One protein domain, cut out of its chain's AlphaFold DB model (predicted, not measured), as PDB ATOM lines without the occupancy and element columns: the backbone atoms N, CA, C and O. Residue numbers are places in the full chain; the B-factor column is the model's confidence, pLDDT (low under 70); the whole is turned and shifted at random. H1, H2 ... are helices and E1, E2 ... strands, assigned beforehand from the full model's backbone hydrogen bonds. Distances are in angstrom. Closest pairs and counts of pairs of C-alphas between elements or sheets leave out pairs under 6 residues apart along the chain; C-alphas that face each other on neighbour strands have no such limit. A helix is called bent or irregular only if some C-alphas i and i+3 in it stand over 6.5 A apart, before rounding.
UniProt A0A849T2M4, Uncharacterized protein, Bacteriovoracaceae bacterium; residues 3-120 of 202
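This is residues 3 to 120 of the 202 residues of an uncharacterized protein of Bacteriovoracaceae bacterium (UniProt A0A849T2M4). A small three-stranded sheet makes a compact head, with H2 and the last part of the very long helix H1, residues 41 to 60, packed on one face. The rest of H1, residues 3 to 40, sticks out as a long free arm and makes the length of the whole. The printed part has 118 residues, with two named helices and three named strands in the order H1, H2, E1, E2, E3; the sheet runs E1, E3, E2, antiparallel throughout, and the class is mixed, helices and strands. The whole is extended, with a radius of gyration of the C-alphas of 25.4 A and spans of 87 by 33 by 25 A.

Begin in the sheet with E3, residues 112 to 119, which is 21.4 A long and ends at C-alpha 119 at (19.394, -11.037, -49.603). Beside it look for E1, residues 82 to 87, 16.9 A long, and E2, residues 98 to 103, 16.6 A long. Find C-alpha 3 at (23.371, -66.986, -82.637); from there H1, residues 3 to 60, runs 84.2 A to C-alpha 60 at (25.093, -1.001, -30.353). H1 has a kink of 41 degrees near residue 54 and is irregular there, with C-alphas 54 and 57 7.3 A apart. H2, residues 64 to 76, is 18.2 A long.

Start at the inner strand E3. It is antiparallel to the edge strand E1 at 168 degrees; look for N 84 and O 117, 2.8 A apart, within hydrogen-bond range. E3 and the other edge strand, E2, form a hairpin, antiparallel at 160 degrees, with N 100 and O 116 within range at 2.9 A. The helices and the sheet make two layers, H1 and H2 on one face of the strands. H1 is on the sheet at a height of 2.6 A, at the sheet's level; its closest C-alphas to E2 are those of Lys 49 and Glu 100, 6.0 A apart. H2 is on the sheet too, over E1 at a height of 9.0 A, on a local plane fitted to 6 of the sheet's C-alphas, only just enough. It runs along the strands, at 14 degrees to E1 on the local plane. H1 and H2 form a helical hairpin: they touch through residues 55 to 59 of H1 alone, the closest C-alphas being those of Val 55 and Ala 67, 5.2 A apart, and run opposite ways at a shallow tilt of 30 degrees. Every O i to N i+4 pair is within hydrogen-bond range in H2, and 52 of 54 are in H1.

The two C-alphas farthest apart are those of Thr 3 and Ile 61, at 87.3 A. Without residues 3 to 40, the body of 80 residues spans 32 by 25 by 24 A. The printed part has no cut and no long link. Look for pLDDT under 70 at residues 3 to 5, residue 7 and residues 89 to 96; the mean of the printed part is 76.8.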
ATOM      1  N   THR A   3      22.960 -68.399 -82.533       54.16
ATOM      2  CA  THR A   3      23.371 -66.986 -82.637       54.16
ATOM      3  C   THR A   3      22.320 -66.026 -82.072       54.16
ATOM      4  O   THR A   3      22.658 -65.183 -81.253       54.16
ATOM      5  N   ASN A   4      21.030 -66.231 -82.376       58.69
ATOM      6  CA  ASN A   4      19.947 -65.373 -81.867       58.69
ATOM      7  C   ASN A   4      19.846 -65.364 -80.333       58.69
ATOM      8  O   ASN A   4      19.494 -64.340 -79.759       58.69
ATOM      9  N   LYS A   5      20.176 -66.475 -79.656       67.88
ATOM     10  CA  LYS A   5      20.155 -66.544 -78.184       67.88
ATOM     11  C   LYS A   5      21.314 -65.762 -77.559       67.88
ATOM     12  O   LYS A   5      21.109 -65.096 -76.552       67.88
ATOM     13  N   ILE A   6      22.500 -65.805 -78.172       71.31
ATOM     14  CA  ILE A   6      23.681 -65.054 -77.715       71.31
ATOM     15  C   ILE A   6      23.467 -63.551 -77.931       71.31
ATOM     16  O   ILE A   6      23.702 -62.766 -77.017       71.31
ATOM     17  N   THR A   7      22.949 -63.150 -79.096       68.75
ATOM     18  CA  THR A   7      22.639 -61.742 -79.385       68.75
ATOM     19  C   THR A   7      21.556 -61.199 -78.450       68.75
ATOM     20  O   THR A   7      21.696 -60.092 -77.938       68.75
ATOM     21  N   LEU A   8      20.513 -61.987 -78.155       74.19
ATOM     22  CA  LEU A   8      19.477 -61.608 -77.188       74.19
ATOM     23  C   LEU A   8      20.060 -61.406 -75.782       74.19
ATOM     24  O   LEU A   8      19.739 -60.422 -75.118       74.19
ATOM     25  N   TYR A   9      20.943 -62.310 -75.346       72.44
ATOM     26  CA  TYR A   9      21.614 -62.197 -74.052       72.44
ATOM     27  C   TYR A   9      22.484 -60.934 -73.987       72.44
ATOM     28  O   TYR A   9      22.448 -60.205 -73.001       72.44
ATOM     29  N   PHE A  10      23.201 -60.621 -75.068       72.81
ATOM     30  CA  PHE A  10      24.014 -59.411 -75.166       72.81
ATOM     31  C   PHE A  10      23.174 -58.128 -75.102       72.81
ATOM     32  O   PHE A  10      23.525 -57.196 -74.378       72.81
ATOM     33  N   ILE A  11      22.037 -58.084 -75.806       74.56
ATOM     34  CA  ILE A  11      21.108 -56.946 -75.759       74.56
ATOM     35  C   ILE A  11      20.546 -56.775 -74.343       74.56
ATOM     36  O   ILE A  11      20.565 -55.665 -73.817       74.56
ATOM     37  N   MET A  12      20.118 -57.864 -73.696       75.69
ATOM     38  CA  MET A  12      19.635 -57.837 -72.312       75.69
ATOM     39  C   MET A  12      20.694 -57.300 -71.345       75.69
ATOM     40  O   MET A  12      20.408 -56.394 -70.568       75.69
ATOM     41  N   VAL A  13      21.932 -57.794 -71.427       76.94
ATOM     42  CA  VAL A  13      23.036 -57.311 -70.582       76.94
ATOM     43  C   VAL A  13      23.312 -55.828 -70.839       76.94
ATOM     44  O   VAL A  13      23.463 -55.060 -69.891       76.94
ATOM     45  N   THR A  14      23.309 -55.393 -72.099       72.12
ATOM     46  CA  THR A  14      23.543 -53.985 -72.459       72.12
ATOM     47  C   THR A  14      22.438 -53.071 -71.925       72.12
ATOM     48  O   THR A  14      22.730 -51.991 -71.407       72.12
ATOM     49  N   LEU A  15      21.175 -53.504 -71.991       76.88
ATOM     50  CA  LEU A  15      20.039 -52.772 -71.429       76.88
ATOM     51  C   LEU A  15      20.128 -52.669 -69.905       76.88
ATOM     52  O   LEU A  15      19.945 -51.582 -69.362       76.88
ATOM     53  N   VAL A  16      20.468 -53.764 -69.220       76.62
ATOM     54  CA  VAL A  16      20.637 -53.781 -67.759       76.62
ATOM     55  C   VAL A  16      21.761 -52.841 -67.327       76.62
ATOM     56  O   VAL A  16      21.562 -52.019 -66.435       76.62
ATOM     57  N   VAL A  17      22.918 -52.892 -67.992       77.50
ATOM     58  CA  VAL A  17      24.044 -51.990 -67.699       77.50
ATOM     59  C   VAL A  17      23.651 -50.532 -67.949       77.50
ATOM     60  O   VAL A  17      23.905 -49.677 -67.102       77.50
ATOM     61  N   SER A  18      22.968 -50.244 -69.059       74.81
ATOM     62  CA  SER A  18      22.504 -48.887 -69.379       74.81
ATOM     63  C   SER A  18      21.508 -48.361 -68.342       74.81
ATOM     64  O   SER A  18      21.590 -47.203 -67.939       74.81
ATOM     65  N   PHE A  19      20.603 -49.216 -67.861       77.06
ATOM     66  CA  PHE A  19      19.618 -48.858 -66.844       77.06
ATOM     67  C   PHE A  19      20.258 -48.573 -65.480       77.06
ATOM     68  O   PHE A  19      19.910 -47.586 -64.829       77.06
ATOM     69  N   ILE A  20      21.221 -49.399 -65.058       75.56
ATOM     70  CA  ILE A  20      21.961 -49.198 -63.803       75.56
ATOM     71  C   ILE A  20      22.758 -47.893 -63.864       75.56
ATOM     72  O   ILE A  20      22.690 -47.088 -62.936       75.56
ATOM     73  N   LEU A  21      23.462 -47.646 -64.972       76.50
ATOM     74  CA  LEU A  21      24.233 -46.418 -65.171       76.50
ATOM     75  C   LEU A  21      23.336 -45.178 -65.217       76.50
ATOM     76  O   LEU A  21      23.638 -44.188 -64.557       76.50
ATOM     77  N   GLY A  22      22.220 -45.233 -65.950       74.69
ATOM     78  CA  GLY A  22      21.254 -44.136 -66.021       74.69
ATOM     79  C   GLY A  22      20.667 -43.804 -64.649       74.69
ATOM     80  O   GLY A  22      20.631 -42.638 -64.256       74.69
ATOM     81  N   SER A  23      20.292 -44.835 -63.888       72.56
ATOM     82  CA  SER A  23      19.789 -44.688 -62.520       72.56
ATOM     83  C   SER A  23      20.850 -44.071 -61.603       72.56
ATOM     84  O   SER A  23      20.561 -43.105 -60.904       72.56
ATOM     85  N   PHE A  24      22.095 -44.555 -61.653       74.38
ATOM     86  CA  PHE A  24      23.207 -43.995 -60.879       74.38
ATOM     87  C   PHE A  24      23.474 -42.523 -61.218       74.38
ATOM     88  O   PHE A  24      23.580 -41.705 -60.309       74.38
ATOM     89  N   PHE A  25      23.524 -42.153 -62.503       74.69
ATOM     90  CA  PHE A  25      23.680 -40.752 -62.917       74.69
ATOM     91  C   PHE A  25      22.543 -39.875 -62.401       74.69
ATOM     92  O   PHE A  25      22.790 -38.773 -61.909       74.69
ATOM     93  N   TYR A  26      21.306 -40.360 -62.476       75.06
ATOM     94  CA  TYR A  26      20.156 -39.633 -61.956       75.06
ATOM     95  C   TYR A  26      20.274 -39.397 -60.442       75.06
ATOM     96  O   TYR A  26      20.177 -38.255 -59.993       75.06
ATOM     97  N   PHE A  27      20.571 -40.436 -59.654       73.31
ATOM     98  CA  PHE A  27      20.774 -40.286 -58.208       73.31
ATOM     99  C   PHE A  27      21.951 -39.368 -57.879       73.31
ATOM    100  O   PHE A  27      21.803 -38.467 -57.059       73.31
ATOM    101  N   PHE A  28      23.076 -39.521 -58.578       71.88
ATOM    102  CA  PHE A  28      24.257 -38.690 -58.381       71.88
ATOM    103  C   PHE A  28      23.977 -37.216 -58.678       71.88
ATOM    104  O   PHE A  28      24.344 -36.352 -57.890       71.88
ATOM    105  N   THR A  29      23.301 -36.900 -59.790       71.62
ATOM    106  CA  THR A  29      22.939 -35.506 -60.110       71.62
ATOM    107  C   THR A  29      22.027 -34.907 -59.046       71.62
ATOM    108  O   THR A  29      22.299 -33.805 -58.575       71.62
ATOM    109  N   LYS A  30      21.021 -35.660 -58.593       72.94
ATOM    110  CA  LYS A  30      20.099 -35.223 -57.543       72.94
ATOM    111  C   LYS A  30      20.800 -34.996 -56.199       72.94
ATOM    112  O   LYS A  30      20.572 -33.970 -55.562       72.94
ATOM    113  N   GLU A  31      21.649 -35.924 -55.762       71.56
ATOM    114  CA  GLU A  31      22.423 -35.776 -54.523       71.56
ATOM    115  C   GLU A  31      23.406 -34.613 -54.611       71.56
ATOM    116  O   GLU A  31      23.506 -33.820 -53.678       71.56
ATOM    117  N   LYS A  32      24.077 -34.461 -55.754       72.00
ATOM    118  CA  LYS A  32      25.001 -33.360 -56.024       72.00
ATOM    119  C   LYS A  32      24.297 -32.008 -55.946       72.00
ATOM    120  O   LYS A  32      24.809 -31.102 -55.297       72.00
ATOM    121  N   ASP A  33      23.132 -31.868 -56.573       70.06
ATOM    122  CA  ASP A  33      22.362 -30.621 -56.548       70.06
ATOM    123  C   ASP A  33      21.810 -30.334 -55.138       70.06
ATOM    124  O   ASP A  33      21.810 -29.188 -54.690       70.06
ATOM    125  N   SER A  34      21.411 -31.369 -54.392       72.12
ATOM    126  CA  SER A  34      20.992 -31.243 -52.990       72.12
ATOM    127  C   SER A  34      22.136 -30.783 -52.077       72.12
ATOM    128  O   SER A  34      22.009 -29.781 -51.370       72.12
ATOM    129  N   ALA A  35      23.282 -31.467 -52.135       71.69
ATOM    130  CA  ALA A  35      24.474 -31.128 -51.362       71.69
ATOM    131  C   ALA A  35      24.972 -29.722 -51.704       71.69
ATOM    132  O   ALA A  35      25.372 -28.959 -50.823       71.69
ATOM    133  N   LEU A  36      24.888 -29.356 -52.982       70.25
ATOM    134  CA  LEU A  36      25.205 -28.020 -53.435       70.25
ATOM    135  C   LEU A  36      24.284 -26.977 -52.806       70.25
ATOM    136  O   LEU A  36      24.773 -26.031 -52.198       70.25
ATOM    137  N   ASN A  37      22.967 -27.145 -52.922       75.25
ATOM    138  CA  ASN A  37      22.006 -26.202 -52.355       75.25
ATOM    139  C   ASN A  37      22.194 -26.045 -50.841       75.25
ATOM    140  O   ASN A  37      22.133 -24.927 -50.331       75.25
ATOM    141  N   SER A  38      22.504 -27.139 -50.140       73.25
ATOM    142  CA  SER A  38      22.843 -27.111 -48.716       73.25
ATOM    143  C   SER A  38      24.114 -26.298 -48.442       73.25
ATOM    144  O   SER A  38      24.087 -25.393 -47.609       73.25
ATOM    145  N   ALA A  39      25.201 -26.525 -49.185       70.38
ATOM    146  CA  ALA A  39      26.442 -25.764 -49.025       70.38
ATOM    147  C   ALA A  39      26.258 -24.265 -49.329       70.38
ATOM    148  O   ALA A  39      26.786 -23.413 -48.612       70.38
ATOM    149  N   ILE A  40      25.476 -23.936 -50.363       75.62
ATOM    150  CA  ILE A  40      25.092 -22.561 -50.712       75.62
ATOM    151  C   ILE A  40      24.333 -21.912 -49.554       75.62
ATOM    152  O   ILE A  40      24.639 -20.783 -49.164       75.62
ATOM    153  N   GLN A  41      23.359 -22.622 -48.987       78.94
ATOM    154  CA  GLN A  41      22.581 -22.136 -47.855       78.94
ATOM    155  C   GLN A  41      23.476 -21.870 -46.637       78.94
ATOM    156  O   GLN A  41      23.464 -20.755 -46.117       78.94
ATOM    157  N   THR A  42      24.314 -22.832 -46.244       76.25
ATOM    158  CA  THR A  42      25.248 -22.681 -45.119       76.25
ATOM    159  C   THR A  42      26.226 -21.528 -45.340       76.25
ATOM    160  O   THR A  42      26.511 -20.763 -44.420       76.25
ATOM    161  N   TYR A  43      26.727 -21.351 -46.566       78.25
ATOM    162  CA  TYR A  43      27.585 -20.217 -46.902       78.25
ATOM    163  C   TYR A  43      26.874 -18.873 -46.693       78.25
ATOM    164  O   TYR A  43      27.459 -17.955 -46.115       78.25
ATOM    165  N   ARG A  44      25.615 -18.747 -47.133       78.44
ATOM    166  CA  ARG A  44      24.819 -17.516 -46.979       78.44
ATOM    167  C   ARG A  44      24.485 -17.225 -45.517       78.44
ATOM    168  O   ARG A  44      24.584 -16.076 -45.092       78.44
ATOM    169  N   GLU A  45      24.156 -18.246 -44.733       80.56
ATOM    170  CA  GLU A  45      23.939 -18.123 -43.286       80.56
ATOM    171  C   GLU A  45      25.214 -17.635 -42.578       80.56
ATOM    172  O   GLU A  45      25.194 -16.617 -41.884       80.56
ATOM    173  N   ASN A  46      26.356 -18.278 -42.842       76.19
ATOM    174  CA  ASN A  46      27.643 -17.896 -42.254       76.19
ATOM    175  C   ASN A  46      28.094 -16.492 -42.671       76.19
ATOM    176  O   ASN A  46      28.592 -15.728 -41.845       76.19
ATOM    177  N   SER A  47      27.896 -16.134 -43.941       77.62
ATOM    178  CA  SER A  47      28.209 -14.795 -44.449       77.62
ATOM    179  C   SER A  47      27.351 -13.736 -43.758       77.62
ATOM    180  O   SER A  47      27.868 -12.701 -43.351       77.62
ATOM    181  N   THR A  48      26.063 -14.018 -43.546       83.12
ATOM    182  CA  THR A  48      25.137 -13.094 -42.870       83.12
ATOM    183  C   THR A  48      25.566 -12.862 -41.432       83.12
ATOM    184  O   THR A  48      25.643 -11.718 -40.993       83.12
ATOM    185  N   LYS A  49      25.932 -13.934 -40.725       78.81
ATOM    186  CA  LYS A  49      26.464 -13.854 -39.366       78.81
ATOM    187  C   LYS A  49      27.758 -13.041 -39.294       78.81
ATOM    188  O   LYS A  49      27.910 -12.207 -38.410       78.81
ATOM    189  N   LEU A  50      28.675 -13.241 -40.243       79.44
ATOM    190  CA  LEU A  50      29.925 -12.479 -40.302       79.44
ATOM    191  C   LEU A  50      29.675 -10.989 -40.569       79.44
ATOM    192  O   LEU A  50      30.303 -10.137 -39.943       79.44
ATOM    193  N   ILE A  51      28.764 -10.667 -41.488       79.44
ATOM    194  CA  ILE A  51      28.387  -9.283 -41.788       79.44
ATOM    195  C   ILE A  51      27.744  -8.642 -40.557       79.44
ATOM    196  O   ILE A  51      28.149  -7.548 -40.171       79.44
ATOM    197  N   ALA A  52      26.807  -9.339 -39.910       82.56
ATOM    198  CA  ALA A  52      26.169  -8.906 -38.671       82.56
ATOM    199  C   ALA A  52      27.201  -8.621 -37.569       82.56
ATOM    200  O   ALA A  52      27.135  -7.574 -36.933       82.56
ATOM    201  N   ASP A  53      28.204  -9.487 -37.412       78.88
ATOM    202  CA  ASP A  53      29.307  -9.290 -36.468       78.88
ATOM    203  C   ASP A  53      30.147  -8.045 -36.782       78.88
ATOM    204  O   ASP A  53      30.623  -7.376 -35.869       78.88
ATOM    205  N   LYS A  54      30.328  -7.703 -38.062       76.75
ATOM    206  CA  LYS A  54      31.113  -6.529 -38.481       76.75
ATOM    207  C   LYS A  54      30.395  -5.197 -38.304       76.75
ATOM    208  O   LYS A  54      31.073  -4.178 -38.175       76.75
ATOM    209  N   VAL A  55      29.067  -5.201 -38.324       82.62
ATOM    210  CA  VAL A  55      28.254  -4.008 -38.037       82.62
ATOM    211  C   VAL A  55      27.795  -3.957 -36.579       82.62
ATOM    212  O   VAL A  55      27.283  -2.936 -36.144       82.62
ATOM    213  N   TYR A  56      27.995  -5.034 -35.814       81.12
ATOM    214  CA  TYR A  56      27.516  -5.193 -34.442       81.12
ATOM    215  C   TYR A  56      27.854  -4.005 -33.537       81.12
ATOM    216  O   TYR A  56      26.959  -3.419 -32.932       81.12
ATOM    217  N   GLU A  57      29.133  -3.631 -33.474       79.56
ATOM    218  CA  GLU A  57      29.605  -2.546 -32.608       79.56
ATOM    219  C   GLU A  57      28.975  -1.204 -32.992       79.56
ATOM    220  O   GLU A  57      28.511  -0.480 -32.114       79.56
ATOM    221  N   ASP A  58      28.866  -0.919 -34.295       83.25
ATOM    222  CA  ASP A  58      28.246   0.312 -34.798       83.25
ATOM    223  C   ASP A  58      26.747   0.368 -34.467       83.25
ATOM    224  O   ASP A  58      26.217   1.430 -34.144       83.25
ATOM    225  N   LEU A  59      26.055  -0.776 -34.519       82.00
ATOM    226  CA  LEU A  59      24.632  -0.867 -34.188       82.00
ATOM    227  C   LEU A  59      24.376  -0.641 -32.689       82.00
ATOM    228  O   LEU A  59      23.394   0.015 -32.339       82.00
ATOM    229  N   LEU A  60      25.251  -1.141 -31.808       79.56
ATOM    230  CA  LEU A  60      25.093  -1.001 -30.353       79.56
ATOM    231  C   LEU A  60      25.274   0.433 -29.851       79.56
ATOM    232  O   LEU A  60      24.565   0.841 -28.934       79.56
ATOM    233  N   ILE A  61      26.189   1.197 -30.448       82.56
ATOM    234  CA  ILE A  61      26.436   2.606 -30.086       82.56
ATOM    235  C   ILE A  61      25.518   3.585 -30.836       82.56
ATOM    236  O   ILE A  61      25.787   4.781 -30.877       82.56
ATOM    237  N   GLU A  62      24.459   3.073 -31.473       75.31
ATOM    238  CA  GLU A  62      23.528   3.819 -32.329       75.31
ATOM    239  C   GLU A  62      24.179   4.556 -33.517       75.31
ATOM    240  O   GLU A  62      23.554   5.424 -34.132       75.31
ATOM    241  N   ASN A  63      25.387   4.160 -33.935       82.12
ATOM    242  CA  ASN A  63      26.030   4.653 -35.153       82.12
ATOM    243  C   ASN A  63      25.474   3.939 -36.399       82.12
ATOM    244  O   ASN A  63      26.170   3.259 -37.156       82.12
ATOM    245  N   LEU A  64      24.170   4.115 -36.617       82.88
ATOM    246  CA  LEU A  64      23.438   3.530 -37.740       82.88
ATOM    247  C   LEU A  64      24.014   3.959 -39.095       82.88
ATOM    248  O   LEU A  64      23.916   3.203 -40.057       82.88
ATOM    249  N   LEU A  65      24.620   5.147 -39.172       84.00
ATOM    250  CA  LEU A  65      25.152   5.702 -40.413       84.00
ATOM    251  C   LEU A  65      26.387   4.928 -40.896       84.00
ATOM    252  O   LEU A  65      26.459   4.573 -42.072       84.00
ATOM    253  N   GLU A  66      27.315   4.586 -39.998       80.06
ATOM    254  CA  GLU A  66      28.489   3.776 -40.353       80.06
ATOM    255  C   GLU A  66      28.106   2.313 -40.634       80.06
ATOM    256  O   GLU A  66      28.585   1.719 -41.605       80.06
ATOM    257  N   ALA A  67      27.163   1.756 -39.864       78.75
ATOM    258  CA  ALA A  67      26.613   0.427 -40.131       78.75
ATOM    259  C   ALA A  67      25.969   0.350 -41.528       78.75
ATOM    260  O   ALA A  67      26.226  -0.580 -42.297       78.75
ATOM    261  N   GLN A  68      25.164   1.355 -41.892       84.75
ATOM    262  CA  GLN A  68      24.558   1.456 -43.219       84.75
ATOM    263  C   GLN A  68      25.614   1.623 -44.307       84.75
ATOM    264  O   GLN A  68      25.550   0.920 -45.310       84.75
ATOM    265  N   ARG A  69      26.615   2.486 -44.106       80.25
ATOM    266  CA  ARG A  69      27.710   2.684 -45.066       80.25
ATOM    267  C   ARG A  69      28.425   1.373 -45.394       80.25
ATOM    268  O   ARG A  69      28.641   1.076 -46.567       80.25
ATOM    269  N   LYS A  70      28.749   0.561 -44.382       80.75
ATOM    270  CA  LYS A  70      29.377  -0.758 -44.573       80.75
ATOM    271  C   LYS A  70      28.499  -1.694 -45.412       80.75
ATOM    272  O   LYS A  70      29.008  -2.362 -46.309       80.75
ATOM    273  N   LEU A  71      27.188  -1.713 -45.171       82.62
ATOM    274  CA  LEU A  71      26.245  -2.533 -45.942       82.62
ATOM    275  C   LEU A  71      26.051  -2.019 -47.380       82.62
ATOM    276  O   LEU A  71      25.978  -2.828 -48.306       82.62
ATOM    277  N   ILE A  72      26.044  -0.700 -47.598       83.06
ATOM    278  CA  ILE A  72      25.999  -0.089 -48.939       83.06
ATOM    279  C   ILE A  72      27.212  -0.524 -49.763       83.06
ATOM    280  O   ILE A  72      27.042  -0.973 -50.892       83.06
ATOM    281  N   LEU A  73      28.416  -0.488 -49.187       75.12
ATOM    282  CA  LEU A  73      29.636  -0.923 -49.880       75.12
ATOM    283  C   LEU A  73      29.565  -2.395 -50.320       75.12
ATOM    284  O   LEU A  73      30.003  -2.741 -51.421       75.12
ATOM    285  N   LEU A  74      28.985  -3.269 -49.491       77.06
ATOM    286  CA  LEU A  74      28.767  -4.677 -49.843       77.06
ATOM    287  C   LEU A  74      27.747  -4.837 -50.978       77.06
ATOM    288  O   LEU A  74      27.911  -5.718 -51.827       77.06
ATOM    289  N   LYS A  75      26.716  -3.984 -51.006       81.94
ATOM    290  CA  LYS A  75      25.707  -3.953 -52.070       81.94
ATOM    291  C   LYS A  75      26.298  -3.465 -53.393       81.94
ATOM    292  O   LYS A  75      26.130  -4.117 -54.419       81.94
ATOM    293  N   GLU A  76      27.052  -2.369 -53.376       75.81
ATOM    294  CA  GLU A  76      27.741  -1.829 -54.558       75.81
ATOM    295  C   GLU A  76      28.758  -2.825 -55.134       75.81
ATOM    296  O   GLU A  76      28.865  -2.987 -56.350       75.81
ATOM    297  N   SER A  77      29.434  -3.573 -54.256       72.75
ATOM    298  CA  SER A  77      30.351  -4.659 -54.627       72.75
ATOM    299  C   SER A  77      29.638  -5.930 -55.115       72.75
ATOM    300  O   SER A  77      30.300  -6.917 -55.437       72.75
ATOM    301  N   LYS A  78      28.297  -5.930 -55.167       73.00
ATOM    302  CA  LYS A  78      27.441  -7.062 -55.563       73.00
ATOM    303  C   LYS A  78      27.644  -8.324 -54.719       73.00
ATOM    304  O   LYS A  78      27.366  -9.425 -55.190       73.00
ATOM    305  N   ILE A  79      28.136  -8.180 -53.489       75.12
ATOM    306  CA  ILE A  79      28.264  -9.287 -52.529       75.12
ATOM    307  C   ILE A  79      26.884  -9.612 -51.950       75.12
ATOM    308  O   ILE A  79      26.531 -10.780 -51.788       75.12
ATOM    309  N   ILE A  80      26.099  -8.568 -51.681       80.94
ATOM    310  CA  ILE A  80      24.695  -8.643 -51.270       80.94
ATOM    311  C   ILE A  80      23.832  -7.907 -52.296       80.94
ATOM    312  O   ILE A  80      24.318  -7.025 -52.999       80.94
ATOM    313  N   ASP A  81      22.562  -8.279 -52.383       83.25
ATOM    314  CA  ASP A  81      21.595  -7.660 -53.294       83.25
ATOM    315  C   ASP A  81      20.792  -6.583 -52.554       83.25
ATOM    316  O   ASP A  81      20.782  -5.397 -52.899       83.25
ATOM    317  N   GLU A  82      20.212  -6.980 -51.424       88.00
ATOM    318  CA  GLU A  82      19.416  -6.118 -50.562       88.00
ATOM    319  C   GLU A  82      19.722  -6.393 -49.094       88.00
ATOM    320  O   GLU A  82      20.140  -7.492 -48.721       88.00
ATOM    321  N   TYR A  83      19.511  -5.386 -48.250       87.38
ATOM    322  CA  TYR A  83      19.639  -5.521 -46.809       87.38
ATOM    323  C   TYR A  83      18.607  -4.655 -46.092       87.38
ATOM    324  O   TYR A  83      18.183  -3.618 -46.605       87.38
ATOM    325  N   GLN A  84      18.248  -5.060 -44.877       86.94
ATOM    326  CA  GLN A  84      17.443  -4.274 -43.948       86.94
ATOM    327  C   GLN A  84      17.971  -4.443 -42.524       86.94
ATOM    328  O   GLN A  84      18.314  -5.545 -42.096       86.94
ATOM    329  N   ILE A  85      18.007  -3.335 -41.783       85.81
ATOM    330  CA  ILE A  85      18.256  -3.318 -40.340       85.81
ATOM    331  C   ILE A  85      16.912  -3.040 -39.670       85.81
ATOM    332  O   ILE A  85      16.316  -1.992 -39.908       85.81
ATOM    333  N   ILE A  86      16.442  -3.974 -38.849       85.19
ATOM    334  CA  ILE A  86      15.129  -3.930 -38.204       85.19
ATOM    335  C   ILE A  86      15.351  -3.787 -36.699       85.19
ATOM    336  O   ILE A  86      15.918  -4.684 -36.072       85.19
ATOM    337  N   LYS A  87      14.917  -2.676 -36.094       82.81
ATOM    338  CA  LYS A  87      14.937  -2.541 -34.625       82.81
ATOM    339  C   LYS A  87      13.845  -3.417 -33.995       82.81
ATOM    340  O   LYS A  87      12.848  -3.707 -34.646       82.81
ATOM    341  N   LYS A  88      14.030  -3.830 -32.733       73.75
ATOM    342  CA  LYS A  88      13.150  -4.762 -31.987       73.75
ATOM    343  C   LYS A  88      11.638  -4.491 -32.127       73.75
ATOM    344  O   LYS A  88      10.869  -5.446 -32.134       73.75
ATOM    345  N   ASP A  89      11.240  -3.232 -32.300       67.25
ATOM    346  CA  ASP A  89       9.835  -2.800 -32.330       67.25
ATOM    347  C   ASP A  89       9.296  -2.501 -33.744       67.25
ATOM    348  O   ASP A  89       8.158  -2.064 -33.907       67.25
ATOM    349  N   GLN A  90      10.096  -2.730 -34.789       67.31
ATOM    350  CA  GLN A  90       9.687  -2.533 -36.179       67.31
ATOM    351  C   GLN A  90       9.182  -3.851 -36.775       67.31
ATOM    352  O   GLN A  90       9.947  -4.787 -37.001       67.31
ATOM    353  N   PHE A  91       7.881  -3.923 -37.055       56.19
ATOM    354  CA  PHE A  91       7.301  -5.000 -37.855       56.19
ATOM    355  C   PHE A  91       7.457  -4.680 -39.344       56.19
ATOM    356  O   PHE A  91       6.993  -3.642 -39.810       56.19
ATOM    357  N   LEU A  92       8.078  -5.591 -40.093       59.53
ATOM    358  CA  LEU A  92       8.173  -5.534 -41.550       59.53
ATOM    359  C   LEU A  92       7.754  -6.879 -42.149       59.53
ATOM    360  O   LEU A  92       8.079  -7.943 -41.613       59.53
ATOM    361  N   ASN A  93       7.032  -6.815 -43.271       53.09
ATOM    362  CA  ASN A  93       6.758  -7.960 -44.138       53.09
ATOM    363  C   ASN A  93       8.095  -8.441 -44.724       53.09
ATOM    364  O   ASN A  93       8.618  -7.850 -45.664       53.09
ATOM    365  N   ASN A  94       8.686  -9.473 -44.120       52.78
ATOM    366  CA  ASN A  94      10.001  -9.975 -44.510       52.78
ATOM    367  C   ASN A  94       9.909 -10.860 -45.759       52.78
ATOM    368  O   ASN A  94       9.660 -12.060 -45.663       52.78
ATOM    369  N   GLU A  95      10.190 -10.282 -46.925       58.81
ATOM    370  CA  GLU A  95      10.572 -11.045 -48.125       58.81
ATOM    371  C   GLU A  95      12.064 -11.449 -48.107       58.81
ATOM    372  O   GLU A  95      12.504 -12.303 -48.880       58.81
ATOM    373  N   LEU A  96      12.858 -10.876 -47.190       64.38
ATOM    374  CA  LEU A  96      14.287 -11.166 -47.038       64.38
ATOM    375  C   LEU A  96      14.523 -12.496 -46.303       64.38
ATOM    376  O   LEU A  96      13.939 -12.755 -45.252       64.38
ATOM    377  N   LYS A  97      15.415 -13.333 -46.854       72.69
ATOM    378  CA  LYS A  97      15.559 -14.747 -46.455       72.69
ATOM    379  C   LYS A  97      16.546 -15.013 -45.318       72.69
ATOM    380  O   LYS A  97      16.300 -15.921 -44.530       72.69
ATOM    381  N   TYR A  98      17.659 -14.281 -45.237       83.31
ATOM    382  CA  TYR A  98      18.729 -14.580 -44.277       83.31
ATOM    383  C   TYR A  98      18.822 -13.473 -43.237       83.31
ATOM    384  O   TYR A  98      19.235 -12.363 -43.556       83.31
ATOM    385  N   CYS A  99      18.432 -13.766 -41.997       85.75
ATOM    386  CA  CYS A  99      18.408 -12.791 -40.913       85.75
ATOM    387  C   CYS A  99      19.232 -13.272 -39.721       85.75
ATOM    388  O   CYS A  99      19.030 -14.386 -39.245       85.75
ATOM    389  N   GLU A 100      20.079 -12.394 -39.194       86.81
ATOM    390  CA  GLU A 100      20.788 -12.601 -37.933       86.81
ATOM    391  C   GLU A 100      20.223 -11.661 -36.863       86.81
ATOM    392  O   GLU A 100      19.931 -10.490 -37.127       86.81
ATOM    393  N   THR A 101      20.041 -12.173 -35.644       86.62
ATOM    394  CA  THR A 101      19.535 -11.380 -34.514       86.62
ATOM    395  C   THR A 101      20.695 -10.746 -33.758       86.62
ATOM    396  O   THR A 101      21.624 -11.429 -33.337       86.62
ATOM    397  N   ILE A 102      20.613  -9.438 -33.548       84.25
ATOM    398  CA  ILE A 102      21.592  -8.654 -32.802       84.25
ATOM    399  C   ILE A 102      21.122  -8.552 -31.352       84.25
ATOM    400  O   ILE A 102      20.017  -8.076 -31.078       84.25
ATOM    401  N   PHE A 103      21.965  -8.984 -30.421       83.88
ATOM    402  CA  PHE A 103      21.729  -8.883 -28.980       83.88
ATOM    403  C   PHE A 103      22.615  -7.792 -28.377       83.88
ATOM    404  O   PHE A 103      23.754  -7.647 -28.802       83.88
ATOM    405  N   PHE A 104      22.141  -7.065 -27.365       81.44
ATOM    406  CA  PHE A 104      22.971  -6.116 -26.606       81.44
ATOM    407  C   PHE A 104      24.163  -6.797 -25.931       81.44
ATOM    408  O   PHE A 104      25.234  -6.213 -25.836       81.44
ATOM    409  N   ASP A 105      23.978  -8.051 -25.516       78.12
ATOM    410  CA  ASP A 105      25.042  -8.921 -25.032       78.12
ATOM    411  C   ASP A 105      25.077 -10.199 -25.881       78.12
ATOM    412  O   ASP A 105      24.154 -11.023 -25.852       78.12
ATOM    413  N   LYS A 106      26.156 -10.359 -26.653       71.00
ATOM    414  CA  LYS A 106      26.381 -11.517 -27.527       71.00
ATOM    415  C   LYS A 106      26.616 -12.821 -26.750       71.00
ATOM    416  O   LYS A 106      26.287 -13.887 -27.274       71.00
ATOM    417  N   ALA A 107      27.164 -12.757 -25.536       75.12
ATOM    418  CA  ALA A 107      27.444 -13.923 -24.701       75.12
ATOM    419  C   ALA A 107      26.183 -14.412 -23.978       75.12
ATOM    420  O   ALA A 107      25.900 -15.611 -23.983       75.12
ATOM    421  N   LEU A 108      25.400 -13.490 -23.411       73.88
ATOM    422  CA  LEU A 108      24.196 -13.830 -22.645       73.88
ATOM    423  C   LEU A 108      22.941 -14.014 -23.511       73.88
ATOM    424  O   LEU A 108      21.988 -14.640 -23.048       73.88
ATOM    425  N   LYS A 109      22.914 -13.490 -24.750       79.19
ATOM    426  CA  LYS A 109      21.776 -13.573 -25.699       79.19
ATOM    427  C   LYS A 109      20.413 -13.209 -25.087       79.19
ATOM    428  O   LYS A 109      19.373 -13.690 -25.531       79.19
ATOM    429  N   SER A 110      20.406 -12.373 -24.055       71.56
ATOM    430  CA  SER A 110      19.233 -12.149 -23.205       71.56
ATOM    431  C   SER A 110      18.391 -10.953 -23.651       71.56
ATOM    432  O   SER A 110      17.175 -10.958 -23.478       71.56
ATOM    433  N   ILE A 111      19.011  -9.939 -24.262       81.56
ATOM    434  CA  ILE A 111      18.328  -8.709 -24.681       81.56
ATOM    435  C   ILE A 111      18.585  -8.466 -26.168       81.56
ATOM    436  O   ILE A 111      19.711  -8.201 -26.577       81.56
ATOM    437  N   THR A 112      17.538  -8.549 -26.987       84.25
ATOM    438  CA  THR A 112      17.600  -8.247 -28.426       84.25
ATOM    439  C   THR A 112      17.631  -6.740 -28.665       84.25
ATOM    440  O   THR A 112      16.774  -6.023 -28.155       84.25
ATOM    441  N   TRP A 113      18.579  -6.282 -29.477       84.62
ATOM    442  CA  TRP A 113      18.615  -4.929 -30.036       84.62
ATOM    443  C   TRP A 113      17.762  -4.843 -31.313       84.62
ATOM    444  O   TRP A 113      16.937  -3.945 -31.477       84.62
ATOM    445  N   GLY A 114      17.910  -5.828 -32.205       86.00
ATOM    446  CA  GLY A 114      17.241  -5.851 -33.505       86.00
ATOM    447  C   GLY A 114      17.682  -7.032 -34.365       86.00
ATOM    448  O   GLY A 114      18.213  -8.017 -33.855       86.00
ATOM    449  N   LYS A 115      17.463  -6.947 -35.677       87.81
ATOM    450  CA  LYS A 115      17.850  -7.958 -36.667       87.81
ATOM    451  C   LYS A 115      18.495  -7.299 -37.882       87.81
ATOM    452  O   LYS A 115      18.089  -6.211 -38.285       87.81
ATOM    453  N   VAL A 116      19.461  -7.983 -38.481       86.81
ATOM    454  CA  VAL A 116      20.028  -7.631 -39.788       86.81
ATOM    455  C   VAL A 116      19.612  -8.716 -40.767       86.81
ATOM    456  O   VAL A 116      19.966  -9.878 -40.583       86.81
ATOM    457  N   CYS A 117      18.845  -8.342 -41.784       87.94
ATOM    458  CA  CYS A 117      18.374  -9.237 -42.832       87.94
ATOM    459  C   CYS A 117      19.055  -8.897 -44.155       87.94
ATOM    460  O   CYS A 117      19.184  -7.725 -44.505       87.94
ATOM    461  N   ILE A 118      19.493  -9.920 -44.885       85.62
ATOM    462  CA  ILE A 118      20.275  -9.803 -46.115       85.62
ATOM    463  C   ILE A 118      19.689 -10.734 -47.179       85.62
ATOM    464  O   ILE A 118      19.338 -11.887 -46.908       85.62
ATOM    465  N   ASN A 119      19.617 -10.237 -48.411       88.00
ATOM    466  CA  ASN A 119      19.394 -11.037 -49.603       88.00
ATOM    467  C   ASN A 119      20.687 -11.131 -50.417       88.00
ATOM    468  O   ASN A 119      21.419 -10.152 -50.562       88.00
ATOM    469  N   TYR A 120      20.960 -12.315 -50.955       82.44
ATOM    470  CA  TYR A 120      22.146 -12.568 -51.769       82.44
ATOM    471  C   TYR A 120      21.754 -12.702 -53.236       82.44
ATOM    472  O   TYR A 120      20.731 -13.329 -53.529       82.44
TER     473      TYR A 120